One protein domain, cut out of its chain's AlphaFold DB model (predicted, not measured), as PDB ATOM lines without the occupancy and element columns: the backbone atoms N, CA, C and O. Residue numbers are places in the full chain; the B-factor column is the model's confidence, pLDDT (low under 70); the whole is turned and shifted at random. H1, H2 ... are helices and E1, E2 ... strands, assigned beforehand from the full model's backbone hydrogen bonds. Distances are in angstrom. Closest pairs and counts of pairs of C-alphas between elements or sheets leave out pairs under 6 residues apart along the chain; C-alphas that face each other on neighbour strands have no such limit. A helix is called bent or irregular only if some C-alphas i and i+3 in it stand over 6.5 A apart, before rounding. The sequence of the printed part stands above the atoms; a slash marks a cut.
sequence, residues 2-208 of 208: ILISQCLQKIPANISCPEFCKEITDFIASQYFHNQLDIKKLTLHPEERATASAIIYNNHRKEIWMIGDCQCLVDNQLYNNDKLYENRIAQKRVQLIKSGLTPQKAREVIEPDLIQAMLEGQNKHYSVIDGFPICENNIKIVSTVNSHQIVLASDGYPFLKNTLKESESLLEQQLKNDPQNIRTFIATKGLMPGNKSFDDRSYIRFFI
ATOM      1  N   ILE A   2      26.431 -10.057 -32.848       88.75
ATOM      2  CA  ILE A   2      27.002  -9.033 -33.754       88.75
ATOM      3  C   ILE A   2      27.107  -9.509 -35.216       88.75
ATOM      4  O   ILE A   2      26.663  -8.796 -36.110       88.75
ATOM      5  N   LEU A   3      27.614 -10.724 -35.461       94.25
ATOM      6  CA  LEU A   3      27.812 -11.237 -36.826       94.25
ATOM      7  C   LEU A   3      26.503 -11.380 -37.616       94.25
ATOM      8  O   LEU A   3      26.427 -10.958 -38.766       94.25
ATOM      9  N   ILE A   4      25.451 -11.912 -36.986       95.06
ATOM     10  CA  ILE A   4      24.136 -12.063 -37.627       95.06
ATOM     11  C   ILE A   4      23.574 -10.687 -37.995       95.06
ATOM     12  O   ILE A   4      23.156 -10.482 -39.130       95.06
ATOM     13  N   SER A   5      23.644  -9.717 -37.079       94.50
ATOM     14  CA  SER A   5      23.202  -8.347 -37.361       94.50
ATOM     15  C   SER A   5      23.983  -7.700 -38.512       94.50
ATOM     16  O   SER A   5      23.390  -6.985 -39.312       94.50
ATOM     17  N   GLN A   6      25.296  -7.932 -38.606       95.88
ATOM     18  CA  GLN A   6      26.132  -7.396 -39.686       95.88
ATOM     19  C   GLN A   6      25.815  -8.026 -41.047       95.88
ATOM     20  O   GLN A   6      25.866  -7.330 -42.061       95.88
ATOM     21  N   CYS A   7      25.490  -9.320 -41.084       96.62
ATOM     22  CA  CYS A   7      25.031  -9.994 -42.297       96.62
ATOM     23  C   CYS A   7      23.669  -9.441 -42.746       96.62
ATOM     24  O   CYS A   7      23.531  -9.013 -43.889       96.62
ATOM     25  N   LEU A   8      22.702  -9.331 -41.823       95.62
ATOM     26  CA  LEU A   8      21.360  -8.803 -42.106       95.62
ATOM     27  C   LEU A   8      21.375  -7.380 -42.697       95.62
ATOM     28  O   LEU A   8      20.494  -7.033 -43.474       95.62
ATOM     29  N   GLN A   9      22.376  -6.560 -42.364       95.62
ATOM     30  CA  GLN A   9      22.540  -5.210 -42.921       95.62
ATOM     31  C   GLN A   9      23.021  -5.185 -44.383       95.62
ATOM     32  O   GLN A   9      22.951  -4.135 -45.019       95.62
ATOM     33  N   LYS A  10      23.547  -6.299 -44.905       96.00
ATOM     34  CA  LYS A  10      24.167  -6.387 -46.239       96.00
ATOM     35  C   LYS A  10      23.330  -7.167 -47.251       96.00
ATOM     36  O   LYS A  10      23.535  -6.999 -48.449       96.00
ATOM     37  N   ILE A  11      22.427  -8.025 -46.784       96.50
ATOM     38  CA  ILE A  11      21.584  -8.862 -47.646       96.50
ATOM     39  C   ILE A  11      20.382  -8.077 -48.202       96.50
ATOM     40  O   ILE A  11      19.890  -7.150 -47.552       96.50
ATOM     41  N   PRO A  12      19.871  -8.437 -49.392       97.50
ATOM     42  CA  PRO A  12      18.720  -7.762 -49.975       97.50
ATOM     43  C   PRO A  12      17.420  -8.104 -49.231       97.50
ATOM     44  O   PRO A  12      17.212  -9.225 -48.776       97.50
ATOM     45  N   ALA A  13      16.494  -7.144 -49.148       96.06
ATOM     46  CA  ALA A  13      15.249  -7.302 -48.386       96.06
ATOM     47  C   ALA A  13      14.309  -8.402 -48.925       96.06
ATOM     48  O   ALA A  13      13.492  -8.935 -48.179       96.06
ATOM     49  N   ASN A  14      14.408  -8.746 -50.212       97.12
ATOM     50  CA  ASN A  14      13.588  -9.768 -50.869       97.12
ATOM     51  C   ASN A  14      14.200 -11.182 -50.837       97.12
ATOM     52  O   ASN A  14      13.595 -12.096 -51.409       97.12
ATOM     53  N   ILE A  15      15.359 -11.355 -50.186       98.31
ATOM     54  CA  ILE A  15      16.078 -12.630 -50.071       98.31
ATOM     55  C   ILE A  15      15.159 -13.746 -49.563       98.31
ATOM     56  O   ILE A  15      14.312 -13.526 -48.691       98.31
ATOM     57  N   SER A  16      15.301 -14.942 -50.122       98.19
ATOM     58  CA  SER A  16      14.609 -16.139 -49.642       98.19
ATOM     59  C   SER A  16      15.304 -16.753 -48.424       98.19
ATOM     60  O   SER A  16      16.461 -16.456 -48.129       98.19
ATOM     61  N   CYS A  17      14.607 -17.637 -47.704       98.06
ATOM     62  CA  CYS A  17      15.195 -18.331 -46.558       98.06
ATOM     63  C   CYS A  17      16.434 -19.183 -46.932       98.06
ATOM     64  O   CYS A  17      17.447 -19.043 -46.244       98.06
ATOM     65  N   PRO A  18      16.432 -19.983 -48.023       98.00
ATOM     66  CA  PRO A  18      17.622 -20.733 -48.448       98.00
ATOM     67  C   PRO A  18      18.812 -19.833 -48.800       98.00
ATOM     68  O   PRO A  18      19.936 -20.068 -48.354       98.00
ATOM     69  N   GLU A  19      18.566 -18.748 -49.542       98.12
ATOM     70  CA  GLU A  19      19.608 -17.771 -49.876       98.12
ATOM     71  C   GLU A  19      20.173 -17.119 -48.610       98.12
ATOM     72  O   GLU A  19      21.389 -17.035 -48.458       98.12
ATOM     73  N   PHE A  20      19.316 -16.729 -47.660       98.19
ATOM     74  CA  PHE A  20      19.765 -16.209 -46.370       98.19
ATOM     75  C   PHE A  20      20.637 -17.218 -45.621       98.19
ATOM     76  O   PHE A  20      21.693 -16.841 -45.116       98.19
ATOM     77  N   CYS A  21      20.230 -18.491 -45.567       98.31
ATOM     78  CA  CYS A  21      20.990 -19.547 -44.898       98.31
ATOM     79  C   CYS A  21      22.382 -19.709 -45.507       98.31
ATOM     80  O   CYS A  21      23.357 -19.842 -44.764       98.31
ATOM     81  N   LYS A  22      22.496 -19.636 -46.835       98.25
ATOM     82  CA  LYS A  22      23.788 -19.643 -47.520       98.25
ATOM     83  C   LYS A  22      24.624 -18.410 -47.153       98.25
ATOM     84  O   LYS A  22      25.764 -18.565 -46.723       98.25
ATOM     85  N   GLU A  23      24.058 -17.209 -47.263       98.25
ATOM     86  CA  GLU A  23      24.769 -15.950 -46.987       98.25
ATOM     87  C   GLU A  23      25.276 -15.863 -45.541       98.25
ATOM     88  O   GLU A  23      26.430 -15.504 -45.305       98.25
ATOM     89  N   ILE A  24      24.453 -16.228 -44.550       98.12
ATOM     90  CA  ILE A  24      24.882 -16.199 -43.144       98.12
ATOM     91  C   ILE A  24      25.928 -17.277 -42.837       98.12
ATOM     92  O   ILE A  24      26.846 -17.028 -42.051       98.12
ATOM     93  N   THR A  25      25.819 -18.446 -43.476       98.19
ATOM     94  CA  THR A  25      26.805 -19.528 -43.366       98.19
ATOM     95  C   THR A  25      28.160 -19.060 -43.883       98.19
ATOM     96  O   THR A  25      29.137 -19.095 -43.135       98.19
ATOM     97  N   ASP A  26      28.206 -18.538 -45.111       98.00
ATOM     98  CA  ASP A  26      29.432 -18.034 -45.735       98.00
ATOM     99  C   ASP A  26      30.019 -16.862 -44.934       98.00
ATOM    100  O   ASP A  26      31.232 -16.791 -44.698       98.00
ATOM    101  N   PHE A  27      29.159 -15.965 -44.437       97.56
ATOM    102  CA  PHE A  27      29.586 -14.835 -43.620       97.56
ATOM    103  C   PHE A  27      30.262 -15.290 -42.321       97.56
ATOM    104  O   PHE A  27      31.348 -14.805 -42.010       97.56
ATOM    105  N   ILE A  28      29.685 -16.234 -41.573       97.31
ATOM    106  CA  ILE A  28      30.292 -16.718 -40.319       97.31
ATOM    107  C   ILE A  28      31.530 -17.573 -40.599       97.31
ATOM    108  O   ILE A  28      32.548 -17.386 -39.931       97.31
ATOM    109  N   ALA A  29      31.490 -18.435 -41.619       97.12
ATOM    110  CA  ALA A  29      32.648 -19.218 -42.040       97.12
ATOM    111  C   ALA A  29      33.850 -18.310 -42.338       97.12
ATOM    112  O   ALA A  29      34.954 -18.569 -41.856       97.12
ATOM    113  N   SER A  30      33.632 -17.189 -43.041       96.75
ATOM    114  CA  SER A  30      34.691 -16.208 -43.311       96.75
ATOM    115  C   SER A  30      35.341 -15.683 -42.029       96.75
ATOM    116  O   SER A  30      36.558 -15.510 -41.985       96.75
ATOM    117  N   GLN A  31      34.571 -15.496 -40.951       96.44
ATOM    118  CA  GLN A  31      35.116 -15.061 -39.665       96.44
ATOM    119  C   GLN A  31      35.992 -16.132 -39.023       96.44
ATOM    120  O   GLN A  31      37.027 -15.791 -38.452       96.44
ATOM    121  N   TYR A  32      35.639 -17.413 -39.138       96.56
ATOM    122  CA  TYR A  32      36.505 -18.492 -38.660       96.56
ATOM    123  C   TYR A  32      37.843 -18.510 -39.404       96.56
ATOM    124  O   TYR A  32      38.889 -18.604 -38.764       96.56
ATOM    125  N   PHE A  33      37.825 -18.330 -40.729       94.94
ATOM    126  CA  PHE A  33      39.049 -18.216 -41.527       94.94
ATOM    127  C   PHE A  33      39.878 -16.983 -41.148       94.94
ATOM    128  O   PHE A  33      41.078 -17.102 -40.908       94.94
ATOM    129  N   HIS A  34      39.253 -15.805 -41.044       96.12
ATOM    130  CA  HIS A  34      39.942 -14.562 -40.682       96.12
ATOM    131  C   HIS A  34      40.593 -14.623 -39.296       96.12
ATOM    132  O   HIS A  34      41.681 -14.080 -39.109       96.12
ATOM    133  N   ASN A  35      39.957 -15.309 -38.344       96.19
ATOM    134  CA  ASN A  35      40.479 -15.501 -36.990       96.19
ATOM    135  C   ASN A  35      41.358 -16.757 -36.848       96.19
ATOM    136  O   ASN A  35      41.714 -17.117 -35.730       96.19
ATOM    137  N   GLN A  36      41.726 -17.409 -37.959       96.94
ATOM    138  CA  GLN A  36      42.640 -18.559 -37.997       96.94
ATOM    139  C   GLN A  36      42.187 -19.738 -37.116       96.94
ATOM    140  O   GLN A  36      43.009 -20.436 -36.522       96.94
ATOM    141  N   LEU A  37      40.873 -19.970 -37.024       96.69
ATOM    142  CA  LEU A  37      40.341 -21.130 -36.310       96.69
ATOM    143  C   LEU A  37      40.576 -22.421 -37.104       96.69
ATOM    144  O   LEU A  37      40.554 -22.431 -38.337       96.69
ATOM    145  N   ASP A  38      40.754 -23.536 -36.393       96.75
ATOM    146  CA  ASP A  38      40.927 -24.851 -37.011       96.75
ATOM    147  C   ASP A  38      39.594 -25.379 -37.564       96.75
ATOM    148  O   ASP A  38      38.795 -26.017 -36.874       96.75
ATOM    149  N   ILE A  39      39.363 -25.128 -38.852       96.12
ATOM    150  CA  ILE A  39      38.151 -25.561 -39.556       96.12
ATOM    151  C   ILE A  39      38.018 -27.087 -39.585       96.12
ATOM    152  O   ILE A  39      36.896 -27.597 -39.536       96.12
ATOM    153  N   LYS A  40      39.128 -27.839 -39.639       96.44
ATOM    154  CA  LYS A  40      39.066 -29.309 -39.620       96.44
ATOM    155  C   LYS A  40      38.561 -29.789 -38.269       96.44
ATOM    156  O   LYS A  40      37.666 -30.631 -38.233       96.44
ATOM    157  N   LYS A  41      39.073 -29.203 -37.182       96.94
ATOM    158  CA  LYS A  41      38.573 -29.471 -35.833       96.94
ATOM    159  C   LYS A  41      37.087 -29.145 -35.731       96.94
ATOM    160  O   LYS A  41      36.314 -30.031 -35.402       96.94
ATOM    161  N   LEU A  42      36.667 -27.938 -36.114       96.75
ATOM    162  CA  LEU A  42      35.255 -27.535 -36.054       96.75
ATOM    163  C   LEU A  42      34.349 -28.408 -36.935       96.75
ATOM    164  O   LEU A  42      33.191 -28.637 -36.600       96.75
ATOM    165  N   THR A  43      34.856 -28.944 -38.045       95.38
ATOM    166  CA  THR A  43      34.106 -29.898 -38.878       95.38
ATOM    167  C   THR A  43      33.814 -31.194 -38.116       95.38
ATOM    168  O   THR A  43      32.689 -31.688 -38.179       95.38
ATOM    169  N   LEU A  44      34.803 -31.717 -37.385       96.19
ATOM    170  CA  LEU A  44      34.701 -32.951 -36.597       96.19
ATOM    171  C   LEU A  44      34.017 -32.750 -35.235       96.19
ATOM    172  O   LEU A  44      33.428 -33.696 -34.721       96.19
ATOM    173  N   HIS A  45      34.072 -31.531 -34.700       96.19
ATOM    174  CA  HIS A  45      33.598 -31.147 -33.372       96.19
ATOM    175  C   HIS A  45      32.536 -30.034 -33.455       96.19
ATOM    176  O   HIS A  45      32.823 -28.872 -33.143       96.19
ATOM    177  N   PRO A  46      31.309 -30.327 -33.933       96.75
ATOM    178  CA  PRO A  46      30.216 -29.354 -33.974       96.75
ATOM    179  C   PRO A  46      29.863 -28.738 -32.613       96.75
ATOM    180  O   PRO A  46      29.446 -27.581 -32.571       96.75
ATOM    181  N   GLU A  47      30.082 -29.467 -31.518       95.81
ATOM    182  CA  GLU A  47      29.896 -29.025 -30.134       95.81
ATOM    183  C   GLU A  47      30.807 -27.861 -29.727       95.81
ATOM    184  O   GLU A  47      30.500 -27.143 -28.777       95.81
ATOM    185  N   GLU A  48      31.907 -27.650 -30.452       95.75
ATOM    186  CA  GLU A  48      32.836 -26.543 -30.221       95.75
ATOM    187  C   GLU A  48      32.535 -25.303 -31.079       95.75
ATOM    188  O   GLU A  48      33.189 -24.267 -30.931       95.75
ATOM    189  N   ARG A  49      31.568 -25.379 -32.001       96.06
ATOM    190  CA  ARG A  49      31.224 -24.250 -32.875       96.06
ATOM    191  C   ARG A  49      30.459 -23.185 -32.102       96.06
ATOM    192  O   ARG A  49      29.653 -23.482 -31.222       96.06
ATOM    193  N   ALA A  50      30.632 -21.929 -32.501       93.19
ATOM    194  CA  ALA A  50      29.730 -20.880 -32.056       93.19
ATOM    195  C   ALA A  50      28.361 -21.109 -32.705       93.19
ATOM    196  O   ALA A  50      28.245 -21.059 -33.926       93.19
ATOM    197  N   THR A  51      27.332 -21.356 -31.897       95.25
ATOM    198  CA  THR A  51      25.968 -21.605 -32.374       95.25
ATOM    199  C   THR A  51      25.040 -20.457 -32.004       95.25
ATOM    200  O   THR A  51      25.229 -19.763 -31.001       95.25
ATOM    201  N   ALA A  52      24.021 -20.243 -32.829       95.81
ATOM    202  CA  ALA A  52      22.938 -19.321 -32.535       95.81
ATOM    203  C   ALA A  52      21.612 -19.840 -33.093       95.81
ATOM    204  O   ALA A  52      21.542 -20.289 -34.240       95.81
ATOM    205  N   SER A  53      20.556 -19.697 -32.297       95.56
ATOM    206  CA  SER A  53      19.178 -19.717 -32.782       95.56
ATOM    207  C   SER A  53      18.782 -18.302 -33.212       95.56
ATOM    208  O   SER A  53      19.175 -17.314 -32.582       95.56
ATOM    209  N   ALA A  54      18.017 -18.185 -34.293       96.25
ATOM    210  CA  ALA A  54      17.497 -16.919 -34.784       96.25
ATOM    211  C   ALA A  54      16.057 -17.075 -35.269       96.25
ATOM    212  O   ALA A  54      15.707 -18.034 -35.955       96.25
ATOM    213  N   ILE A  55      15.245 -16.068 -34.957       97.88
ATOM    214  CA  ILE A  55      13.919 -15.890 -35.527       97.88
ATOM    215  C   ILE A  55      13.872 -14.569 -36.287       97.88
ATOM    216  O   ILE A  55      14.196 -13.513 -35.743       97.88
ATOM    217  N   ILE A  56      13.530 -14.643 -37.570       97.44
ATOM    218  CA  ILE A  56      13.662 -13.530 -38.512       97.44
ATOM    219  C   ILE A  56      12.309 -13.285 -39.156       97.44
ATOM    220  O   ILE A  56      11.730 -14.195 -39.734       97.44
ATOM    221  N   TYR A  57      11.819 -12.051 -39.082       98.12
ATOM    222  CA  TYR A  57      10.657 -11.623 -39.849       98.12
ATOM    223  C   TYR A  57      11.104 -10.951 -41.149       98.12
ATOM    224  O   TYR A  57      11.759  -9.908 -41.121       98.12
ATOM    225  N   ASN A  58      10.724 -11.529 -42.287       97.81
ATOM    226  CA  ASN A  58      10.922 -10.940 -43.604       97.81
ATOM    227  C   ASN A  58       9.619 -10.277 -44.081       97.81
ATOM    228  O   ASN A  58       8.694 -10.941 -44.551       97.81
ATOM    229  N   ASN A  59       9.562  -8.946 -44.002       96.56
ATOM    230  CA  ASN A  59       8.382  -8.171 -44.399       96.56
ATOM    231  C   ASN A  59       8.089  -8.221 -45.911       96.56
ATOM    232  O   ASN A  59       6.924  -8.180 -46.301       96.56
ATOM    233  N   HIS A  60       9.114  -8.309 -46.767       97.19
ATOM    234  CA  HIS A  60       8.919  -8.362 -48.222       97.19
ATOM    235  C   HIS A  60       8.252  -9.676 -48.640       97.19
ATOM    236  O   HIS A  60       7.403  -9.695 -49.527       97.19
ATOM    237  N   ARG A  61       8.635 -10.780 -47.992       97.62
ATOM    238  CA  ARG A  61       8.080 -12.112 -48.262       97.62
ATOM    239  C   ARG A  61       6.863 -12.457 -47.409       97.62
ATOM    240  O   ARG A  61       6.167 -13.410 -47.728       97.62
ATOM    241  N   LYS A  62       6.598 -11.680 -46.353       97.75
ATOM    242  CA  LYS A  62       5.571 -11.965 -45.340       97.75
ATOM    243  C   LYS A  62       5.783 -13.332 -44.691       97.75
ATOM    244  O   LYS A  62       4.832 -14.072 -44.448       97.75
ATOM    245  N   GLU A  63       7.030 -13.634 -44.351       98.38
ATOM    246  CA  GLU A  63       7.444 -14.898 -43.743       98.38
ATOM    247  C   GLU A  63       8.165 -14.643 -42.412       98.38
ATOM    248  O   GLU A  63       8.905 -13.670 -42.269       98.38
ATOM    249  N   ILE A  64       7.980 -15.540 -41.448       98.69
ATOM    250  CA  ILE A  64       8.855 -15.689 -40.283       98.69
ATOM    251  C   ILE A  64       9.692 -16.945 -40.497       98.69
ATOM    252  O   ILE A  64       9.141 -18.001 -40.804       98.69
ATOM    253  N   TRP A  65      11.004 -16.848 -40.312       98.50
ATOM    254  CA  TRP A  65      11.934 -17.969 -40.391       98.50
ATOM    255  C   TRP A  65      12.484 -18.275 -39.006       98.50
ATOM    256  O   TRP A  65      12.994 -17.380 -38.333       98.50
ATOM    257  N   MET A  66      12.394 -19.533 -38.589       98.25
ATOM    258  CA  MET A  66      12.873 -20.005 -37.294       98.25
ATOM    259  C   MET A  66      14.016 -20.988 -37.534       98.25
ATOM    260  O   MET A  66      13.791 -22.133 -37.932       98.25
ATOM    261  N   ILE A  67      15.244 -20.520 -37.329       97.69
ATOM    262  CA  ILE A  67      16.466 -21.317 -37.442       97.69
ATOM    263  C   ILE A  67      16.919 -21.612 -36.019       97.69
ATOM    264  O   ILE A  67      17.408 -20.726 -35.324       97.69
ATOM    265  N   GLY A  68      16.705 -22.846 -35.576       95.81
ATOM    266  CA  GLY A  68      16.793 -23.211 -34.164       95.81
ATOM    267  C   GLY A  68      15.446 -23.121 -33.457       95.81
ATOM    268  O   GLY A  68      14.403 -22.983 -34.092       95.81
ATOM    269  N   ASP A  69      15.495 -23.215 -32.139       95.00
ATOM    270  CA  ASP A  69      14.397 -23.456 -31.191       95.00
ATOM    271  C   ASP A  69      13.675 -22.192 -30.705       95.00
ATOM    272  O   ASP A  69      13.003 -22.195 -29.683       95.00
ATOM    273  N   CYS A  70      13.746 -21.093 -31.454       96.31
ATOM    274  CA  CYS A  70      12.922 -19.922 -31.155       96.31
ATOM    275  C   CYS A  70      11.415 -20.225 -31.297       96.31
ATOM    276  O   CYS A  70      11.002 -21.277 -31.786       96.31
ATOM    277  N   GLN A  71      10.576 -19.262 -30.914       97.88
ATOM    278  CA  GLN A  71       9.114 -19.364 -30.967       97.88
ATOM    279  C   GLN A  71       8.465 -18.036 -31.376       97.88
ATOM    280  O   GLN A  71       9.032 -16.959 -31.173       97.88
ATOM    281  N   CYS A  72       7.261 -18.095 -31.943       98.50
ATOM    282  CA  CYS A  72       6.461 -16.911 -32.243       98.50
ATOM    283  C   CYS A  72       4.966 -17.101 -31.986       98.50
ATOM    284  O   CYS A  72       4.452 -18.218 -31.969       98.50
ATOM    285  N   LEU A  73       4.267 -15.976 -31.820       98.50
ATOM    286  CA  LEU A  73       2.814 -15.889 -31.944       98.50
ATOM    287  C   LEU A  73       2.474 -15.086 -33.199       98.50
ATOM    288  O   LEU A  73       3.013 -13.995 -33.387       98.50
ATOM    289  N   VAL A  74       1.556 -15.601 -34.013       98.38
ATOM    290  CA  VAL A  74       0.930 -14.872 -35.126       98.38
ATOM    291  C   VAL A  74      -0.569 -14.852 -34.857       98.38
ATOM    292  O   VAL A  74      -1.193 -15.908 -34.821       98.38
ATOM    293  N   ASP A  75      -1.127 -13.676 -34.560       96.69
ATOM    294  CA  ASP A  75      -2.533 -13.492 -34.155       96.69
ATOM    295  C   ASP A  75      -3.022 -14.522 -33.119       96.69
ATOM    296  O   ASP A  75      -4.075 -15.145 -33.258       96.69
ATOM    297  N   ASN A  76      -2.258 -14.671 -32.031       95.25
ATOM    298  CA  ASN A  76      -2.468 -15.624 -30.929       95.25
ATOM    299  C   ASN A  76      -2.135 -17.096 -31.234       95.25
ATOM    300  O   ASN A  76      -2.140 -17.907 -30.305       95.25
ATOM    301  N   GLN A  77      -1.829 -17.465 -32.478       97.94
ATOM    302  CA  GLN A  77      -1.413 -18.827 -32.805       97.94
ATOM    303  C   GLN A  77       0.072 -19.025 -32.496       97.94
ATOM    304  O   GLN A  77       0.923 -18.327 -33.043       97.94
ATOM    305  N   LEU A  78       0.378 -19.992 -31.626       98.06
ATOM    306  CA  LEU A  78       1.745 -20.347 -31.245       98.06
ATOM    307  C   LEU A  78       2.408 -21.225 -32.305       98.06
ATOM    308  O   LEU A  78       1.859 -22.247 -32.722       98.06
ATOM    309  N   TYR A  79       3.636 -20.861 -32.657       98.25
ATOM    310  CA  TYR A  79       4.544 -21.670 -33.452       98.25
ATOM    311  C   TYR A  79       5.869 -21.818 -32.708       98.25
ATOM    312  O   TYR A  79       6.491 -20.837 -32.310       98.25
ATOM    313  N   ASN A  80       6.310 -23.059 -32.555       95.19
ATOM    314  CA  ASN A  80       7.589 -23.452 -31.974       95.19
ATOM    315  C   ASN A  80       8.413 -24.267 -32.985       95.19
ATOM    316  O   ASN A  80       7.862 -24.762 -33.977       95.19
ATOM    317  N   ASN A  81       9.712 -24.409 -32.738       94.69
ATOM    318  CA  ASN A  81      10.611 -25.250 -33.532       94.69
ATOM    319  C   ASN A  81      11.500 -26.107 -32.616       94.69
ATOM    320  O   ASN A  81      12.727 -26.083 -32.690       94.69
ATOM    321  N   ASP A  82      10.845 -26.815 -31.694       87.88
ATOM    322  CA  ASP A  82      11.500 -27.503 -30.583       87.88
ATOM    323  C   ASP A  82      12.401 -28.656 -31.041       87.88
ATOM    324  O   ASP A  82      12.080 -29.437 -31.944       87.88
ATOM    325  N   LYS A  83      13.508 -28.841 -30.323       86.62
ATOM    326  CA  LYS A  83      14.428 -29.963 -30.509       86.62
ATOM    327  C   LYS A  83      13.892 -31.216 -29.821       86.62
ATOM    328  O   LYS A  83      14.124 -31.451 -28.638       86.62
ATOM    329  N   LEU A  84      13.212 -32.078 -30.577       82.31
ATOM    330  CA  LEU A  84      12.561 -33.281 -30.034       82.31
ATOM    331  C   LEU A  84      13.489 -34.195 -29.209       82.31
ATOM    332  O   LEU A  84      13.027 -34.829 -28.258       82.31
ATOM    333  N   TYR A  85      14.786 -34.260 -29.535       86.62
ATOM    334  CA  TYR A  85      15.750 -35.077 -28.791       86.62
ATOM    335  C   TYR A  85      15.964 -34.582 -27.350       86.62
ATOM    336  O   TYR A  85      16.214 -35.397 -26.455       86.62
ATOM    337  N   GLU A  86      15.830 -33.274 -27.099       91.19
ATOM    338  CA  GLU A  86      16.073 -32.686 -25.780       91.19
ATOM    339  C   GLU A  86      15.055 -33.165 -24.756       91.19
ATOM    340  O   GLU A  86      15.415 -33.384 -23.601       91.19
ATOM    341  N   ASN A  87      13.816 -33.440 -25.179       92.94
ATOM    342  CA  ASN A  87      12.776 -33.965 -24.298       92.94
ATOM    343  C   ASN A  87      13.225 -35.251 -23.600       92.94
ATOM    344  O   ASN A  87      13.056 -35.391 -22.391       92.94
ATOM    345  N   ARG A  88      13.852 -36.185 -24.325       95.69
ATOM    346  CA  ARG A  88      14.331 -37.445 -23.734       95.69
ATOM    347  C   ARG A  88      15.410 -37.195 -22.677       95.69
ATOM    348  O   ARG A  88      15.384 -37.815 -21.612       95.69
ATOM    349  N   ILE A  89      16.339 -36.286 -22.960       97.94
ATOM    350  CA  ILE A  89      17.454 -35.953 -22.066       97.94
ATOM    351  C   ILE A  89      16.943 -35.191 -20.831       97.94
ATOM    352  O   ILE A  89      17.303 -35.513 -19.697       97.94
ATOM    353  N   ALA A  90      16.026 -34.243 -21.024       97.69
ATOM    354  CA  ALA A  90      15.361 -33.516 -19.950       97.69
ATOM    355  C   ALA A  90      14.570 -34.465 -19.036       97.69
ATOM    356  O   ALA A  90      14.682 -34.379 -17.813       97.69
ATOM    357  N   GLN A  91      13.855 -35.443 -19.599       98.06
ATOM    358  CA  GLN A  91      13.163 -36.474 -18.818       98.06
ATOM    359  C   GLN A  91      14.135 -37.341 -18.009       98.06
ATOM    360  O   GLN A  91      13.868 -37.617 -16.839       98.06
ATOM    361  N   LYS A  92      15.290 -37.727 -18.572       98.38
ATOM    362  CA  LYS A  92      16.341 -38.431 -17.812       98.38
ATOM    363  C   LYS A  92      16.782 -37.606 -16.600       98.38
ATOM    364  O   LYS A  92      16.826 -38.139 -15.492       98.38
ATOM    365  N   ARG A  93      17.017 -36.301 -16.770       98.50
ATOM    366  CA  ARG A  93      17.325 -35.384 -15.658       98.50
ATOM    367  C   ARG A  93      16.208 -35.338 -14.612       98.50
ATOM    368  O   ARG A  93      16.507 -35.394 -13.421       98.50
ATOM    369  N   VAL A  94      14.939 -35.291 -15.024       98.56
ATOM    370  CA  VAL A  94      13.791 -35.351 -14.098       98.56
ATOM    371  C   VAL A  94      13.839 -36.621 -13.246       98.56
ATOM    372  O   VAL A  94      13.667 -36.543 -12.030       98.56
ATOM    373  N   GLN A  95      14.093 -37.783 -13.856       98.56
ATOM    374  CA  GLN A  95      14.165 -39.053 -13.125       98.56
ATOM    375  C   GLN A  95      15.329 -39.083 -12.131       98.56
ATOM    376  O   GLN A  95      15.136 -39.493 -10.990       98.56
ATOM    377  N   LEU A  96      16.503 -38.576 -12.523       98.62
ATOM    378  CA  LEU A  96      17.673 -38.478 -11.643       98.62
ATOM    379  C   LEU A  96      17.397 -37.606 -10.408       98.62
ATOM    380  O   LEU A  96      17.760 -37.970  -9.289       98.62
ATOM    381  N   ILE A  97      16.708 -36.476 -10.591       98.25
ATOM    382  CA  ILE A  97      16.316 -35.603  -9.476       98.25
ATOM    383  C   ILE A  97      15.304 -36.313  -8.569       98.25
ATOM    384  O   ILE A  97      15.448 -36.299  -7.348       98.25
ATOM    385  N   LYS A  98      14.308 -36.994  -9.151       97.75
ATOM    386  CA  LYS A  98      13.321 -37.777  -8.388       97.75
ATOM    387  C   LYS A  98      13.950 -38.940  -7.618       97.75
ATOM    388  O   LYS A  98      13.436 -39.290  -6.561       97.75
ATOM    389  N   SER A  99      15.059 -39.504  -8.099       97.69
ATOM    390  CA  SER A  99      15.827 -40.533  -7.386       97.69
ATOM    391  C   SER A  99      16.773 -39.977  -6.312       97.69
ATOM    392  O   SER A  99      17.534 -40.741  -5.726       97.69
ATOM    393  N   GLY A 100      16.748 -38.665  -6.051       97.75
ATOM    394  CA  GLY A 100      17.475 -38.034  -4.948       97.75
ATOM    395  C   GLY A 100      18.760 -37.302  -5.333       97.75
ATOM    396  O   GLY A 100      19.433 -36.780  -4.444       97.75
ATOM    397  N   LEU A 101      19.120 -37.214  -6.621       98.19
ATOM    398  CA  LEU A 101      20.240 -36.358  -7.027       98.19
ATOM    399  C   LEU A 101      19.845 -34.886  -6.911       98.19
ATOM    400  O   LEU A 101      18.713 -34.490  -7.190       98.19
ATOM    401  N   THR A 102      20.817 -34.044  -6.565       97.62
ATOM    402  CA  THR A 102      20.623 -32.596  -6.646       97.62
ATOM    403  C   THR A 102      20.433 -32.173  -8.109       97.62
ATOM    404  O   THR A 102      20.980 -32.816  -9.013       97.62
ATOM    405  N   PRO A 103      19.711 -31.072  -8.389       96.75
ATOM    406  CA  PRO A 103      19.508 -30.613  -9.762       96.75
ATOM    407  C   PRO A 103      20.804 -30.328 -10.524       96.75
ATOM    408  O   PRO A 103      20.894 -30.645 -11.709       96.75
ATOM    409  N   GLN A 104      21.816 -29.792  -9.835       96.19
ATOM    410  CA  GLN A 104      23.149 -29.587 -10.397       96.19
ATOM    411  C   GLN A 104      23.796 -30.923 -10.774       96.19
ATOM    412  O   GLN A 104      24.234 -31.088 -11.909       96.19
ATOM    413  N   LYS A 105      23.788 -31.917  -9.875       98.00
ATOM    414  CA  LYS A 105      24.419 -33.204 -10.178       98.00
ATOM    415  C   LYS A 105      23.691 -33.957 -11.288       98.00
ATOM    416  O   LYS A 105      24.324 -34.576 -12.134       98.00
ATOM    417  N   ALA A 106      22.364 -33.868 -11.325       98.25
ATOM    418  CA  ALA A 106      21.570 -34.423 -12.413       98.25
ATOM    419  C   ALA A 106      21.871 -33.738 -13.758       98.25
ATOM    420  O   ALA A 106      21.890 -34.420 -14.781       98.25
ATOM    421  N   ARG A 107      22.136 -32.420 -13.766       97.31
ATOM    422  CA  ARG A 107      22.574 -31.683 -14.962       97.31
ATOM    423  C   ARG A 107      23.921 -32.191 -15.466       97.31
ATOM    424  O   ARG A 107      24.010 -32.477 -16.653       97.31
ATOM    425  N   GLU A 108      24.905 -32.342 -14.580       98.00
ATOM    426  CA  GLU A 108      26.239 -32.870 -14.915       98.00
ATOM    427  C   GLU A 108      26.147 -34.280 -15.527       98.00
ATOM    428  O   GLU A 108      26.808 -34.586 -16.513       98.00
ATOM    429  N   VAL A 109      25.270 -35.141 -14.996       98.50
ATOM    430  CA  VAL A 109      25.087 -36.516 -15.504       98.50
ATOM    431  C   VAL A 109      24.529 -36.558 -16.932       98.50
ATOM    432  O   VAL A 109      24.819 -37.504 -17.663       98.50
ATOM    433  N   ILE A 110      23.727 -35.570 -17.344       98.44
ATOM    434  CA  ILE A 110      23.166 -35.515 -18.706       98.44
ATOM    435  C   ILE A 110      24.026 -34.711 -19.694       98.44
ATOM    436  O   ILE A 110      23.707 -34.692 -20.879       98.44
ATOM    437  N   GLU A 111      25.099 -34.043 -19.251       97.81
ATOM    438  CA  GLU A 111      25.994 -33.288 -20.147       97.81
ATOM    439  C   GLU A 111      26.567 -34.135 -21.287       97.81
ATOM    440  O   GLU A 111      26.475 -33.682 -22.431       97.81
ATOM    441  N   PRO A 112      27.058 -35.369 -21.049       97.88
ATOM    442  CA  PRO A 112      27.534 -36.221 -22.134       97.88
ATOM    443  C   PRO A 112      26.448 -36.544 -23.168       97.88
ATOM    444  O   PRO A 112      26.742 -36.587 -24.359       97.88
ATOM    445  N   ASP A 113      25.189 -36.715 -22.744       97.81
ATOM    446  CA  ASP A 113      24.080 -36.989 -23.669       97.81
ATOM    447  C   ASP A 113      23.793 -35.778 -24.573       97.81
ATOM    448  O   ASP A 113      23.459 -35.941 -25.746       97.81
ATOM    449  N   LEU A 114      23.922 -34.558 -24.037       96.81
ATOM    450  CA  LEU A 114      23.749 -33.329 -24.817       96.81
ATOM    451  C   LEU A 114      24.874 -33.156 -25.833       96.81
ATOM    452  O   LEU A 114      24.593 -32.861 -26.991       96.81
ATOM    453  N   ILE A 115      26.123 -33.384 -25.417       96.62
ATOM    454  CA  ILE A 115      27.284 -33.338 -26.316       96.62
ATOM    455  C   ILE A 115      27.110 -34.369 -27.436       96.62
ATOM    456  O   ILE A 115      27.269 -34.032 -28.607       96.62
ATOM    457  N   GLN A 116      26.693 -35.593 -27.104       97.00
ATOM    458  CA  GLN A 116      26.420 -36.624 -28.105       97.00
ATOM    459  C   GLN A 116      25.326 -36.193 -29.091       97.00
ATOM    460  O   GLN A 116      25.475 -36.358 -30.302       97.00
ATOM    461  N   ALA A 117      24.248 -35.575 -28.601       95.56
ATOM    462  CA  ALA A 117      23.187 -35.065 -29.464       95.56
ATOM    463  C   ALA A 117      23.654 -33.916 -30.378       95.56
ATOM    464  O   ALA A 117      23.170 -33.792 -31.507       95.56
ATOM    465  N   MET A 118      24.605 -33.089 -29.931       95.19
ATOM    466  CA  MET A 118      25.242 -32.066 -30.769       95.19
ATOM    467  C   MET A 118      26.107 -32.697 -31.864       95.19
ATOM    468  O   MET A 118      25.915 -32.374 -33.039       95.19
ATOM    469  N   LEU A 119      26.972 -33.654 -31.506       96.00
ATOM    470  CA  LEU A 119      27.821 -34.412 -32.436       96.00
ATOM    471  C   LEU A 119      27.014 -35.059 -33.574       96.00
ATOM    472  O   LEU A 119      27.386 -35.004 -34.753       96.00
ATOM    473  N   GLU A 120      25.878 -35.659 -33.229       94.44
ATOM    474  CA  GLU A 120      25.049 -36.406 -34.173       94.44
ATOM    475  C   GLU A 120      24.046 -35.535 -34.932       94.44
ATOM    476  O   GLU A 120      23.732 -35.840 -36.083       94.44
ATOM    477  N   GLY A 121      23.520 -34.481 -34.302       95.00
ATOM    478  CA  GLY A 121      22.315 -33.795 -34.768       95.00
ATOM    479  C   GLY A 121      22.481 -32.354 -35.234       95.00
ATOM    480  O   GLY A 121      21.614 -31.888 -35.978       95.00
ATOM    481  N   GLN A 122      23.546 -31.646 -34.846       95.62
ATOM    482  CA  GLN A 122      23.700 -30.232 -35.196       95.62
ATOM    483  C   GLN A 122      23.780 -30.045 -36.716       95.62
ATOM    484  O   GLN A 122      24.616 -30.659 -37.380       95.62
ATOM    485  N   ASN A 123      22.878 -29.223 -37.264       95.81
ATOM    486  CA  ASN A 123      22.696 -29.018 -38.704       95.81
ATOM    487  C   ASN A 123      22.460 -30.315 -39.506       95.81
ATOM    488  O   ASN A 123      22.754 -30.400 -40.696       95.81
ATOM    489  N   LYS A 124      21.864 -31.321 -38.855       94.62
ATOM    490  CA  LYS A 124      21.396 -32.579 -39.461       94.62
ATOM    491  C   LYS A 124      19.956 -32.882 -39.045       94.62
ATOM    492  O   LYS A 124      19.071 -32.976 -39.888       94.62
ATOM    493  N   HIS A 125      19.719 -32.965 -37.737       94.19
ATOM    494  CA  HIS A 125      18.418 -33.249 -37.115       94.19
ATOM    495  C   HIS A 125      17.724 -31.999 -36.563       94.19
ATOM    496  O   HIS A 125      16.535 -32.031 -36.268       94.19
ATOM    497  N   TYR A 126      18.468 -30.909 -36.403       95.00
ATOM    498  CA  TYR A 126      17.962 -29.585 -36.063       95.00
ATOM    499  C   TYR A 126      18.877 -28.532 -36.683       95.00
ATOM    500  O   TYR A 126      20.012 -28.842 -37.052       95.00
ATOM    501  N   SER A 127      18.392 -27.300 -36.793       96.19
ATOM    502  CA  SER A 127      19.138 -26.210 -37.425       96.19
ATOM    503  C   SER A 127      19.682 -25.228 -36.409       96.19
ATOM    504  O   SER A 127      18.999 -24.883 -35.452       96.19
ATOM    505  N   VAL A 128      20.901 -24.761 -36.644       96.94
ATOM    506  CA  VAL A 128      21.527 -23.646 -35.932       96.94
ATOM    507  C   VAL A 128      22.345 -22.832 -36.920       96.94
ATOM    508  O   VAL A 128      22.854 -23.351 -37.912       96.94
ATOM    509  N   ILE A 129      22.518 -21.550 -36.632       98.19
ATOM    510  CA  ILE A 129      23.471 -20.711 -37.349       98.19
ATOM    511  C   ILE A 129      24.843 -20.924 -36.704       98.19
ATOM    512  O   ILE A 129      25.051 -20.492 -35.569       98.19
ATOM    513  N   ASP A 130      25.761 -21.592 -37.404       97.50
ATOM    514  CA  ASP A 130      27.090 -21.921 -36.866       97.50
ATOM    515  C   ASP A 130      28.261 -21.739 -37.849       97.50
ATOM    516  O   ASP A 130      29.399 -22.052 -37.500       97.50
ATOM    517  N   GLY A 131      28.009 -21.223 -39.058       97.31
ATOM    518  CA  GLY A 131      29.020 -21.090 -40.115       97.31
ATOM    519  C   GLY A 131      29.282 -22.372 -40.911       97.31
ATOM    520  O   GLY A 131      30.240 -22.423 -41.677       97.31
ATOM    521  N   PHE A 132      28.442 -23.396 -40.753       97.75
ATOM    522  CA  PHE A 132      28.412 -24.608 -41.571       97.75
ATOM    523  C   PHE A 132      27.032 -24.758 -42.238       97.75
ATOM    524  O   PHE A 132      26.090 -24.076 -41.828       97.75
ATOM    525  N   PRO A 133      26.884 -25.619 -43.268       97.88
ATOM    526  CA  PRO A 133      25.620 -25.765 -43.990       97.88
ATOM    527  C   PRO A 133      24.440 -26.032 -43.051       97.88
ATOM    528  O   PRO A 133      24.450 -27.008 -42.305       97.88
ATOM    529  N   ILE A 134      23.430 -25.166 -43.102       98.12
ATOM    530  CA  ILE A 134      22.229 -25.255 -42.265       98.12
ATOM    531  C   ILE A 134      21.262 -26.277 -42.874       98.12
ATOM    532  O   ILE A 134      21.032 -26.280 -44.082       98.12
ATOM    533  N   CYS A 135      20.658 -27.137 -42.048       95.44
ATOM    534  CA  CYS A 135      19.670 -28.108 -42.525       95.44
ATOM    535  C   CYS A 135      18.316 -27.434 -42.797       95.44
ATOM    536  O   CYS A 135      17.482 -27.286 -41.904       95.44
ATOM    537  N   GLU A 136      18.067 -27.030 -44.039       93.94
ATOM    538  CA  GLU A 136      16.861 -26.272 -44.406       93.94
ATOM    539  C   GLU A 136      15.545 -26.974 -44.032       93.94
ATOM    540  O   GLU A 136      14.592 -26.320 -43.621       93.94
ATOM    541  N   ASN A 137      15.514 -28.312 -44.062       94.44
ATOM    542  CA  ASN A 137      14.335 -29.105 -43.692       94.44
ATOM    543  C   ASN A 137      13.906 -28.943 -42.224       94.44
ATOM    544  O   ASN A 137      12.761 -29.240 -41.892       94.44
ATOM    545  N   ASN A 138      14.806 -28.482 -41.349       95.94
ATOM    546  CA  ASN A 138      14.521 -28.246 -39.931       95.94
ATOM    547  C   ASN A 138      14.300 -26.754 -39.616       95.94
ATOM    548  O   ASN A 138      14.276 -26.355 -38.448       95.94
ATOM    549  N   ILE A 139      14.173 -25.914 -40.648       97.38
ATOM    550  CA  ILE A 139      13.770 -24.518 -40.507       97.38
ATOM    551  C   ILE A 139      12.252 -24.451 -40.596       97.38
ATOM    552  O   ILE A 139      11.643 -24.937 -41.550       97.38
ATOM    553  N   LYS A 140      11.626 -23.790 -39.623       97.81
ATOM    554  CA  LYS A 140      10.192 -23.523 -39.684       97.81
ATOM    555  C   LYS A 140       9.941 -22.181 -40.353       97.81
ATOM    556  O   LYS A 140      10.411 -21.147 -39.878       97.81
ATOM    557  N   ILE A 141       9.189 -22.209 -41.450       98.25
ATOM    558  CA  ILE A 141       8.733 -21.016 -42.164       98.25
ATOM    559  C   ILE A 141       7.242 -20.837 -41.883       98.25
ATOM    560  O   ILE A 141       6.436 -21.721 -42.173       98.25
ATOM    561  N   VAL A 142       6.876 -19.696 -41.303       98.38
ATOM    562  CA  VAL A 142       5.488 -19.348 -40.974       98.38
ATOM    563  C   VAL A 142       5.051 -18.187 -41.858       98.38
ATOM    564  O   VAL A 142       5.697 -17.141 -41.882       98.38
ATOM    565  N   SER A 143       3.952 -18.366 -42.590       97.56
ATOM    566  CA  SER A 143       3.338 -17.282 -43.360       97.56
ATOM    567  C   SER A 143       2.664 -16.276 -42.427       97.56
ATOM    568  O   SER A 143       2.027 -16.660 -41.451       97.56
ATOM    569  N   THR A 144       2.787 -14.993 -42.757       97.50
ATOM    570  CA  THR A 144       2.161 -13.864 -42.040       97.50
ATOM    571  C   THR A 144       1.208 -13.074 -42.938       97.50
ATOM    572  O   THR A 144       0.891 -11.909 -42.689       97.50
ATOM    573  N   VAL A 145       0.787 -13.684 -44.047       95.56
ATOM    574  CA  VAL A 145      -0.202 -13.090 -44.947       95.56
ATOM    575  C   VAL A 145      -1.519 -12.918 -44.189       95.56
ATOM    576  O   VAL A 145      -2.015 -13.864 -43.583       95.56
ATOM    577  N   ASN A 146      -2.091 -11.713 -44.260       93.38
ATOM    578  CA  ASN A 146      -3.302 -11.300 -43.540       93.38
ATOM    579  C   ASN A 146      -3.181 -11.319 -42.009       93.38
ATOM    580  O   ASN A 146      -4.204 -11.333 -41.331       93.38
ATOM    581  N   SER A 147      -1.962 -11.320 -41.467       94.44
ATOM    582  CA  SER A 147      -1.755 -11.239 -40.025       94.44
ATOM    583  C   SER A 147      -1.699  -9.797 -39.535       94.44
ATOM    584  O   SER A 147      -1.318  -8.911 -40.297       94.44
ATOM    585  N   HIS A 148      -2.032  -9.559 -38.265       94.50
ATOM    586  CA  HIS A 148      -2.044  -8.210 -37.682       94.50
ATOM    587  C   HIS A 148      -1.023  -8.023 -36.569       94.50
ATOM    588  O   HIS A 148      -0.391  -6.972 -36.476       94.50
ATOM    589  N   GLN A 149      -0.866  -9.021 -35.701       97.81
ATOM    590  CA  GLN A 149       0.047  -8.982 -34.569       97.81
ATOM    591  C   GLN A 149       1.031 -10.143 -34.633       97.81
ATOM    592  O   GLN A 149       0.650 -11.306 -34.766       97.81
ATOM    593  N   ILE A 150       2.307  -9.810 -34.445       98.62
ATOM    594  CA  ILE A 150       3.389 -10.783 -34.359       98.62
ATOM    595  C   ILE A 150       4.152 -10.583 -33.051       98.62
ATOM    596  O   ILE A 150       4.484  -9.458 -32.660       98.62
ATOM    597  N   VAL A 151       4.459 -11.699 -32.395       98.69
ATOM    598  CA  VAL A 151       5.426 -11.788 -31.299       98.69
ATOM    599  C   VAL A 151       6.520 -12.757 -31.709       98.69
ATOM    600  O   VAL A 151       6.208 -13.875 -32.096       98.69
ATOM    601  N   LEU A 152       7.786 -12.371 -31.577       98.62
ATOM    602  CA  LEU A 152       8.929 -13.275 -31.723       98.62
ATOM    603  C   LEU A 152       9.655 -13.367 -30.382       98.62
ATOM    604  O   LEU A 152       9.846 -12.344 -29.714       98.62
ATOM    605  N   ALA A 153      10.074 -14.567 -29.994       98.25
ATOM    606  CA  ALA A 153      10.784 -14.778 -28.744       98.25
ATOM    607  C   ALA A 153      11.776 -15.948 -28.805       98.25
ATOM    608  O   ALA A 153      11.658 -16.845 -29.642       98.25
ATOM    609  N   SER A 154      12.747 -15.939 -27.890       96.88
ATOM    610  CA  SER A 154      13.543 -17.134 -27.588       96.88
ATOM    611  C   SER A 154      12.711 -18.166 -26.809       96.88
ATOM    612  O   SER A 154      11.654 -17.851 -26.254       96.88
ATOM    613  N   ASP A 155      13.193 -19.402 -26.748       95.06
ATOM    614  CA  ASP A 155      12.663 -20.512 -25.934       95.06
ATOM    615  C   ASP A 155      12.762 -20.286 -24.416       95.06
ATOM    616  O   ASP A 155      12.070 -20.943 -23.639       95.06
ATOM    617  N   GLY A 156      13.527 -19.282 -23.976       96.19
ATOM    618  CA  GLY A 156      13.586 -18.851 -22.576       96.19
ATOM    619  C   GLY A 156      12.258 -18.370 -21.967       96.19
ATOM    620  O   GLY A 156      12.215 -18.050 -20.777       96.19
ATOM    621  N   TYR A 157      11.168 -18.328 -22.743       97.56
ATOM    622  CA  TYR A 157       9.796 -18.192 -22.248       97.56
ATOM    623  C   TYR A 157       9.041 -19.528 -22.350       97.56
ATOM    624  O   TYR A 157       8.491 -19.829 -23.407       97.56
ATOM    625  N   PRO A 158       8.893 -20.291 -21.252       95.69
ATOM    626  CA  PRO A 158       8.134 -21.546 -21.242       95.69
ATOM    627  C   PRO A 158       6.687 -21.400 -21.728       95.69
ATOM    628  O   PRO A 158       6.110 -22.326 -22.290       95.69
ATOM    629  N   PHE A 159       6.094 -20.228 -21.487       96.94
ATOM    630  CA  PHE A 159       4.709 -19.916 -21.817       96.94
ATOM    631  C   PHE A 159       4.624 -18.528 -22.463       96.94
ATOM    632  O   PHE A 159       4.386 -17.525 -21.786       96.94
ATOM    633  N   LEU A 160       4.832 -18.459 -23.780       98.12
ATOM    634  CA  LEU A 160       4.789 -17.206 -24.535       98.12
ATOM    635  C   LEU A 160       3.369 -16.617 -24.607       98.12
ATOM    636  O   LEU A 160       2.386 -17.335 -24.813       98.12
ATOM    637  N   LYS A 161       3.262 -15.291 -24.454       98.31
ATOM    638  CA  LYS A 161       2.008 -14.525 -24.524       98.31
ATOM    639  C   LYS A 161       2.119 -13.293 -25.424       98.31
ATOM    640  O   LYS A 161       3.205 -12.814 -25.757       98.31
ATOM    641  N   ASN A 162       0.959 -12.735 -25.776       97.62
ATOM    642  CA  ASN A 162       0.832 -11.557 -26.642       97.62
ATOM    643  C   ASN A 162       1.391 -10.270 -26.034       97.62
ATOM    644  O   ASN A 162       1.509  -9.259 -26.727       97.62
ATOM    645  N   THR A 163       1.698 -10.265 -24.739       98.25
ATOM    646  CA  THR A 163       2.421  -9.171 -24.101       98.25
ATOM    647  C   THR A 163       3.644  -9.690 -23.359       98.25
ATOM    648  O   THR A 163       3.646 -10.792 -22.798       98.25
ATOM    649  N   LEU A 164       4.683  -8.851 -23.310       98.44
ATOM    650  CA  LEU A 164       5.861  -9.117 -22.491       98.44
ATOM    651  C   LEU A 164       5.454  -9.301 -21.024       98.44
ATOM    652  O   LEU A 164       5.861 -10.265 -20.397       98.44
ATOM    653  N   LYS A 165       4.581  -8.431 -20.503       98.56
ATOM    654  CA  LYS A 165       4.121  -8.477 -19.108       98.56
ATOM    655  C   LYS A 165       3.493  -9.823 -18.731       98.56
ATOM    656  O   LYS A 165       3.793 -10.349 -17.666       98.56
ATOM    657  N   GLU A 166       2.626 -10.372 -19.576       98.50
ATOM    658  CA  GLU A 166       2.007 -11.678 -19.315       98.50
ATOM    659  C   GLU A 166       3.027 -12.818 -19.407       98.50
ATOM    660  O   GLU A 166       3.004 -13.719 -18.571       98.50
ATOM    661  N   SER A 167       3.946 -12.754 -20.377       98.50
ATOM    662  CA  SER A 167       5.010 -13.756 -20.546       98.50
ATOM    663  C   SER A 167       5.964 -13.763 -19.340       98.50
ATOM    664  O   SER A 167       6.282 -14.820 -18.801       98.50
ATOM    665  N   GLU A 168       6.365 -12.581 -18.865       98.44
ATOM    666  CA  GLU A 168       7.168 -12.389 -17.650       98.44
ATOM    667  C   GLU A 168       6.438 -12.891 -16.401       98.44
ATOM    668  O   GLU A 168       7.032 -13.583 -15.580       98.44
ATOM    669  N   SER A 169       5.141 -12.590 -16.268       98.56
ATOM    670  CA  SER A 169       4.352 -13.035 -15.117       98.56
ATOM    671  C   SER A 169       4.236 -14.560 -15.053       98.56
ATOM    672  O   SER A 169       4.366 -15.138 -13.973       98.56
ATOM    673  N   LEU A 170       4.044 -15.231 -16.193       98.31
ATOM    674  CA  LEU A 170       4.023 -16.694 -16.240       98.31
ATOM    675  C   LEU A 170       5.399 -17.308 -15.992       98.31
ATOM    676  O   LEU A 170       5.482 -18.341 -15.331       98.31
ATOM    677  N   LEU A 171       6.474 -16.678 -16.469       98.31
ATOM    678  CA  LEU A 171       7.826 -17.111 -16.133       98.31
ATOM    679  C   LEU A 171       8.092 -16.983 -14.629       98.31
ATOM    680  O   LEU A 171       8.605 -17.919 -14.026       98.31
ATOM    681  N   GLU A 172       7.721 -15.869 -13.999       98.12
ATOM    682  CA  GLU A 172       7.881 -15.687 -12.552       98.12
ATOM    683  C   GLU A 172       7.116 -16.764 -11.768       98.12
ATOM    684  O   GLU A 172       7.661 -17.379 -10.848       98.12
ATOM    685  N   GLN A 173       5.876 -17.060 -12.171       98.25
ATOM    686  CA  GLN A 173       5.088 -18.149 -11.587       98.25
ATOM    687  C   GLN A 173       5.744 -19.520 -11.799       98.25
ATOM    688  O   GLN A 173       5.800 -20.315 -10.858       98.25
ATOM    689  N   GLN A 174       6.267 -19.791 -12.998       98.19
ATOM    690  CA  GLN A 174       7.011 -21.013 -13.308       98.19
ATOM    691  C   GLN A 174       8.236 -21.147 -12.400       98.19
ATOM    692  O   GLN A 174       8.403 -22.173 -11.751       98.19
ATOM    693  N   LEU A 175       9.057 -20.103 -12.285       97.56
ATOM    694  CA  LEU A 175      10.268 -20.114 -11.464       97.56
ATOM    695  C   LEU A 175       9.960 -20.241  -9.968       97.56
ATOM    696  O   LEU A 175      10.727 -20.859  -9.236       97.56
ATOM    697  N   LYS A 176       8.831 -19.700  -9.502       97.50
ATOM    698  CA  LYS A 176       8.388 -19.851  -8.113       97.50
ATOM    699  C   LYS A 176       7.917 -21.273  -7.799       97.50
ATOM    700  O   LYS A 176       8.212 -21.790  -6.724       97.50
ATOM    701  N   ASN A 177       7.165 -21.888  -8.711       97.75
ATOM    702  CA  ASN A 177       6.467 -23.154  -8.457       97.75
ATOM    703  C   ASN A 177       7.252 -24.392  -8.923       97.75
ATOM    704  O   ASN A 177       7.092 -25.476  -8.361       97.75
ATOM    705  N   ASP A 178       8.082 -24.238  -9.948       98.06
ATOM    706  CA  ASP A 178       8.905 -25.278 -10.566       98.06
ATOM    707  C   ASP A 178      10.255 -24.680 -11.030       98.06
ATOM    708  O   ASP A 178      10.581 -24.692 -12.219       98.06
ATOM    709  N   PRO A 179      11.082 -24.160 -10.094       97.25
ATOM    710  CA  PRO A 179      12.352 -23.493 -10.411       97.25
ATOM    711  C   PRO A 179      13.325 -24.379 -11.183       97.25
ATOM    712  O   PRO A 179      14.241 -23.873 -11.819       97.25
ATOM    713  N   GLN A 180      13.178 -25.700 -11.101       97.81
ATOM    714  CA  GLN A 180      14.075 -26.645 -11.753       97.81
ATOM    715  C   GLN A 180      13.543 -27.168 -13.086       97.81
ATOM    716  O   GLN A 180      14.234 -27.982 -13.701       97.81
ATOM    717  N   ASN A 181      12.382 -26.700 -13.553       97.62
ATOM    718  CA  ASN A 181      11.764 -27.139 -14.804       97.62
ATOM    719  C   ASN A 181      11.683 -28.673 -14.888       97.62
ATOM    720  O   ASN A 181      12.315 -29.305 -15.745       97.62
ATOM    721  N   ILE A 182      10.985 -29.281 -13.927       97.69
ATOM    722  CA  ILE A 182      10.837 -30.740 -13.820       97.69
ATOM    723  C   ILE A 182       9.377 -31.207 -13.758       97.69
ATOM    724  O   ILE A 182       9.126 -32.411 -13.619       97.69
ATOM    725  N   ARG A 183       8.409 -30.283 -13.818       96.06
ATOM    726  CA  ARG A 183       6.977 -30.580 -13.676       96.06
ATOM    727  C   ARG A 183       6.121 -29.917 -14.747       96.06
ATOM    728  O   ARG A 183       5.539 -30.623 -15.561       96.06
ATOM    729  N   THR A 184       5.970 -28.598 -14.680       96.00
ATOM    730  CA  THR A 184       5.019 -27.828 -15.505       96.00
ATOM    731  C   THR A 184       5.615 -27.457 -16.853       96.00
ATOM    732  O   THR A 184       4.907 -27.428 -17.853       96.00
ATOM    733  N   PHE A 185       6.925 -27.246 -16.878       95.69
ATOM    734  CA  PHE A 185       7.746 -27.142 -18.073       95.69
ATOM    735  C   PHE A 185       8.990 -27.991 -17.828       95.69
ATOM    736  O   PHE A 185       9.591 -27.891 -16.761       95.69
ATOM    737  N   ILE A 186       9.343 -28.871 -18.763       96.38
ATOM    738  CA  ILE A 186      10.453 -29.813 -18.593       96.38
ATOM    739  C   ILE A 186      11.599 -29.381 -19.491       96.38
ATOM    740  O   ILE A 186      11.445 -29.328 -20.705       96.38
ATOM    741  N   ALA A 187      12.751 -29.111 -18.882       96.69
ATOM    742  CA  ALA A 187      13.944 -28.674 -19.594       96.69
ATOM    743  C   ALA A 187      15.209 -29.370 -19.082       96.69
ATOM    744  O   ALA A 187      15.259 -29.972 -18.001       96.69
ATOM    745  N   THR A 188      16.271 -29.267 -19.873       96.88
ATOM    746  CA  THR A 188      17.595 -29.814 -19.546       96.88
ATOM    747  C   THR A 188      18.289 -29.019 -18.439       96.88
ATOM    748  O   THR A 188      19.220 -29.527 -17.821       96.88
ATOM    749  N   LYS A 189      17.812 -27.809 -18.126       95.75
ATOM    750  CA  LYS A 189      18.322 -26.928 -17.069       95.75
ATOM    751  C   LYS A 189      17.189 -26.254 -16.292       95.75
ATOM    752  O   LYS A 189      16.048 -26.192 -16.744       95.75
ATOM    753  N   GLY A 190      17.530 -25.768 -15.104       97.06
ATOM    754  CA  GLY A 190      16.648 -25.013 -14.220       97.06
ATOM    755  C   GLY A 190      17.286 -23.695 -13.789       97.06
ATOM    756  O   GLY A 190      18.372 -23.338 -14.245       97.06
ATOM    757  N   LEU A 191      16.618 -22.983 -12.890       96.94
ATOM    758  CA  LEU A 191      17.109 -21.756 -12.282       96.94
ATOM    759  C   LEU A 191      18.375 -22.031 -11.463       96.94
ATOM    760  O   LEU A 191      18.382 -22.888 -10.573       96.94
ATOM    761  N   MET A 192      19.423 -21.262 -11.754       94.06
ATOM    762  CA  MET A 192      20.696 -21.291 -11.037       94.06
ATOM    763  C   MET A 192      20.786 -20.130 -10.036       94.06
ATOM    764  O   MET A 192      20.248 -19.053 -10.308       94.06
ATOM    765  N   PRO A 193      21.482 -20.302  -8.896       92.44
ATOM    766  CA  PRO A 193      21.718 -19.214  -7.949       92.44
ATOM    767  C   PRO A 193      22.357 -17.993  -8.622       92.44
ATOM    768  O   PRO A 193      23.320 -18.126  -9.369       92.44
ATOM    769  N   GLY A 194      21.816 -16.804  -8.349       93.94
ATOM    770  CA  GLY A 194      22.273 -15.540  -8.940       93.94
ATOM    771  C   GLY A 194      21.595 -15.165 -10.264       93.94
ATOM    772  O   GLY A 194      21.605 -13.989 -10.628       93.94
ATOM    773  N   ASN A 195      20.936 -16.109 -10.943       94.44
ATOM    774  CA  ASN A 195      20.224 -15.826 -12.187       94.44
ATOM    775  C   ASN A 195      18.783 -15.372 -11.924       94.44
ATOM    776  O   ASN A 195      18.133 -15.799 -10.972       94.44
ATOM    777  N   LYS A 196      18.257 -14.526 -12.819       94.50
ATOM    778  CA  LYS A 196      16.843 -14.103 -12.817       94.50
ATOM    779  C   LYS A 196      15.926 -15.039 -13.613       94.50
ATOM    780  O   LYS A 196      14.712 -14.923 -13.520       94.50
ATOM    781  N   SER A 197      16.505 -15.922 -14.421       96.31
ATOM    782  CA  SER A 197      15.817 -16.870 -15.300       96.31
ATOM    783  C   SER A 197      16.657 -18.144 -15.438       96.31
ATOM    784  O   SER A 197      17.851 -18.138 -15.133       96.31
ATOM    785  N   PHE A 198      16.038 -19.239 -15.882       96.19
ATOM    786  CA  PHE A 198      16.751 -20.478 -16.215       96.19
ATOM    787  C   PHE A 198      17.452 -20.403 -17.582       96.19
ATOM    788  O   PHE A 198      18.363 -21.189 -17.844       96.19
ATOM    789  N   ASP A 199      17.020 -19.471 -18.436       95.69
ATOM    790  CA  ASP A 199      17.580 -19.224 -19.763       95.69
ATOM    791  C   ASP A 199      17.594 -17.740 -20.136       95.69
ATOM    792  O   ASP A 199      16.904 -16.921 -19.511       95.69
ATOM    793  N   ASP A 200      18.346 -17.427 -21.188       94.19
ATOM    794  CA  ASP A 200      18.354 -16.129 -21.845       94.19
ATOM    795  C   ASP A 200      17.024 -15.855 -22.554       94.19
ATOM    796  O   ASP A 200      16.340 -16.737 -23.082       94.19
ATOM    797  N   ARG A 201      16.627 -14.581 -22.553       95.69
ATOM    798  CA  ARG A 201      15.290 -14.161 -22.978       95.69
ATOM    799  C   ARG A 201      15.372 -13.008 -23.949       95.69
ATOM    800  O   ARG A 201      15.986 -11.986 -23.662       95.69
ATOM    801  N   SER A 202      14.689 -13.159 -25.071       96.62
ATOM    802  CA  SER A 202      14.436 -12.089 -26.032       96.62
ATOM    803  C   SER A 202      12.964 -12.101 -26.405       96.62
ATOM    804  O   SER A 202      12.381 -13.169 -26.562       96.62
ATOM    805  N   TYR A 203      12.362 -10.921 -26.511       98.38
ATOM    806  CA  TYR A 203      10.954 -10.746 -26.851       98.38
ATOM    807  C   TYR A 203      10.797  -9.483 -27.687       98.38
ATOM    808  O   TYR A 203      11.256  -8.410 -27.289       98.38
ATOM    809  N   ILE A 204      10.099  -9.589 -28.809       98.25
ATOM    810  CA  ILE A 204       9.668  -8.440 -29.601       98.25
ATOM    811  C   ILE A 204       8.221  -8.639 -30.024       98.25
ATOM    812  O   ILE A 204       7.819  -9.732 -30.413       98.25
ATOM    813  N   ARG A 205       7.439  -7.563 -29.954       98.38
ATOM    814  CA  ARG A 205       6.059  -7.519 -30.431       98.38
ATOM    815  C   ARG A 205       5.876  -6.338 -31.358       98.38
ATOM    816  O   ARG A 205       6.287  -5.230 -31.016       98.38
ATOM    817  N   PHE A 206       5.203  -6.565 -32.474       98.25
ATOM    818  CA  PHE A 206       4.893  -5.530 -33.451       98.25
ATOM    819  C   PHE A 206       3.583  -5.836 -34.182       98.25
ATOM    820  O   PHE A 206       3.030  -6.932 -34.072       98.25
ATOM    821  N   PHE A 207       3.084  -4.825 -34.889       97.19
ATOM    822  CA  PHE A 207       1.878  -4.891 -35.708       97.19
ATOM    823  C   PHE A 207       2.250  -4.606 -37.166       97.19
ATOM    824  O   PHE A 207       3.175  -3.817 -37.395       97.19
ATOM    825  N   ILE A 208       1.575  -5.253 -38.118       93.25
ATOM    826  CA  ILE A 208       1.869  -5.172 -39.564       93.25
ATOM    827  C   ILE A 208       0.641  -4.865 -40.415       93.25
ATOM    828  O   ILE A 208      -0.493  -5.033 -39.911       93.25
TER     829      ILE A 208
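What this domain is: This is residues 2 to 208 of the 208 residues of a protein of Prevotella bryantii B14 (UniProt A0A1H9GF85). What shape does the model show? Two small sheets, E4 E3 E6 E7 and E1 E2 E5, lie face to face as a sandwich, and the helices fan out toward the end of it where E2, E4 and E6 finish. H1, H2 and H3 lie on one side, H6 on the other, and the helical hairpin H4 H5 between them. What is its make-up? The 207 printed residues hold six named helices and seven named strands, in the order H1 H2 H3 E1 E2 E3 E4 H4 H5 E5 E6 H6 E7; both sheets are antiparallel and the class is mixed. The whole is compact, with a radius of gyration of the C-alphas of 18.2 A and spans of 54 by 46 by 29 A.

How they stand to each other: How is the largest sheet built? E4, residues 77 to 80, E3, 71 to 74, E6, 149 to 153, and E7, 203 to 207, run in that order, with E3 and E4 a hairpin. Within hydrogen-bond range are N 72 and O 79, N 73 and O 151, and N 152 and O 204, each 2.9 A. What faces it? E1, residues 54 to 58, E2, 63 to 67, and E5, 140 to 143, form the second sheet of the sandwich, two sheets face to face, and the parts of the two sheets that face each other are 10.1 A apart centre to centre; E1 and E2 are a hairpin. N 56 and O 65, 2.9 A, and N 64 and O 142, 2.8 A, are within hydrogen-bond range. Where are the helices? H6, residues 164 to 177, only grazes the larger sheet with residues 164 to 167, and H2, residues 17 to 34, only grazes the other with residues 17 to 21. H1, residues 2 to 8, touches residues 23 to 28 of H2 in a helical hairpin, closest C-alphas Cys 7 and Ile 24, 6.3 A; H3, residues 39 to 44, is close to H2 but not clearly touching, with Tyr 32 and Ile 39 the closest C-alphas, 7.3 A. H4, residues 84 to 98, and H5, residues 103 to 121, touch in a helical hairpin at a shallow tilt of 20 degrees, closest C-alphas Arg 93 and Ala 106, 5.4 A. Are the helices' backbones complete? Every O i to N i+4 pair is within hydrogen-bond range in H1, H2, H3 and H6, against 9 of 11 in H4 and 13 of 15 in H5.

Where its parts are: Where do the elements begin and end? H1 begins at C-alpha 2 (27.002, -9.033, -33.754), and E7 ends at C-alpha 207 (1.878, -4.891, -35.708). Which are long? H2 measures 25.7 A, H5 25.4 A and H4 22.1 A; H5 is irregular, C-alphas 109 and 112 being 7.1 A apart.

The domain as a whole: How large is it? The two C-alphas farthest apart, Pro 12 and Gly 100, are 54.3 A from each other. Which links are long? H5 to E5 and H6 to E7 are long links, of 18 and 25 residues. Is anything missing or uncertain? The printed part has no cut, and no printed residue is under 70 in pLDDT.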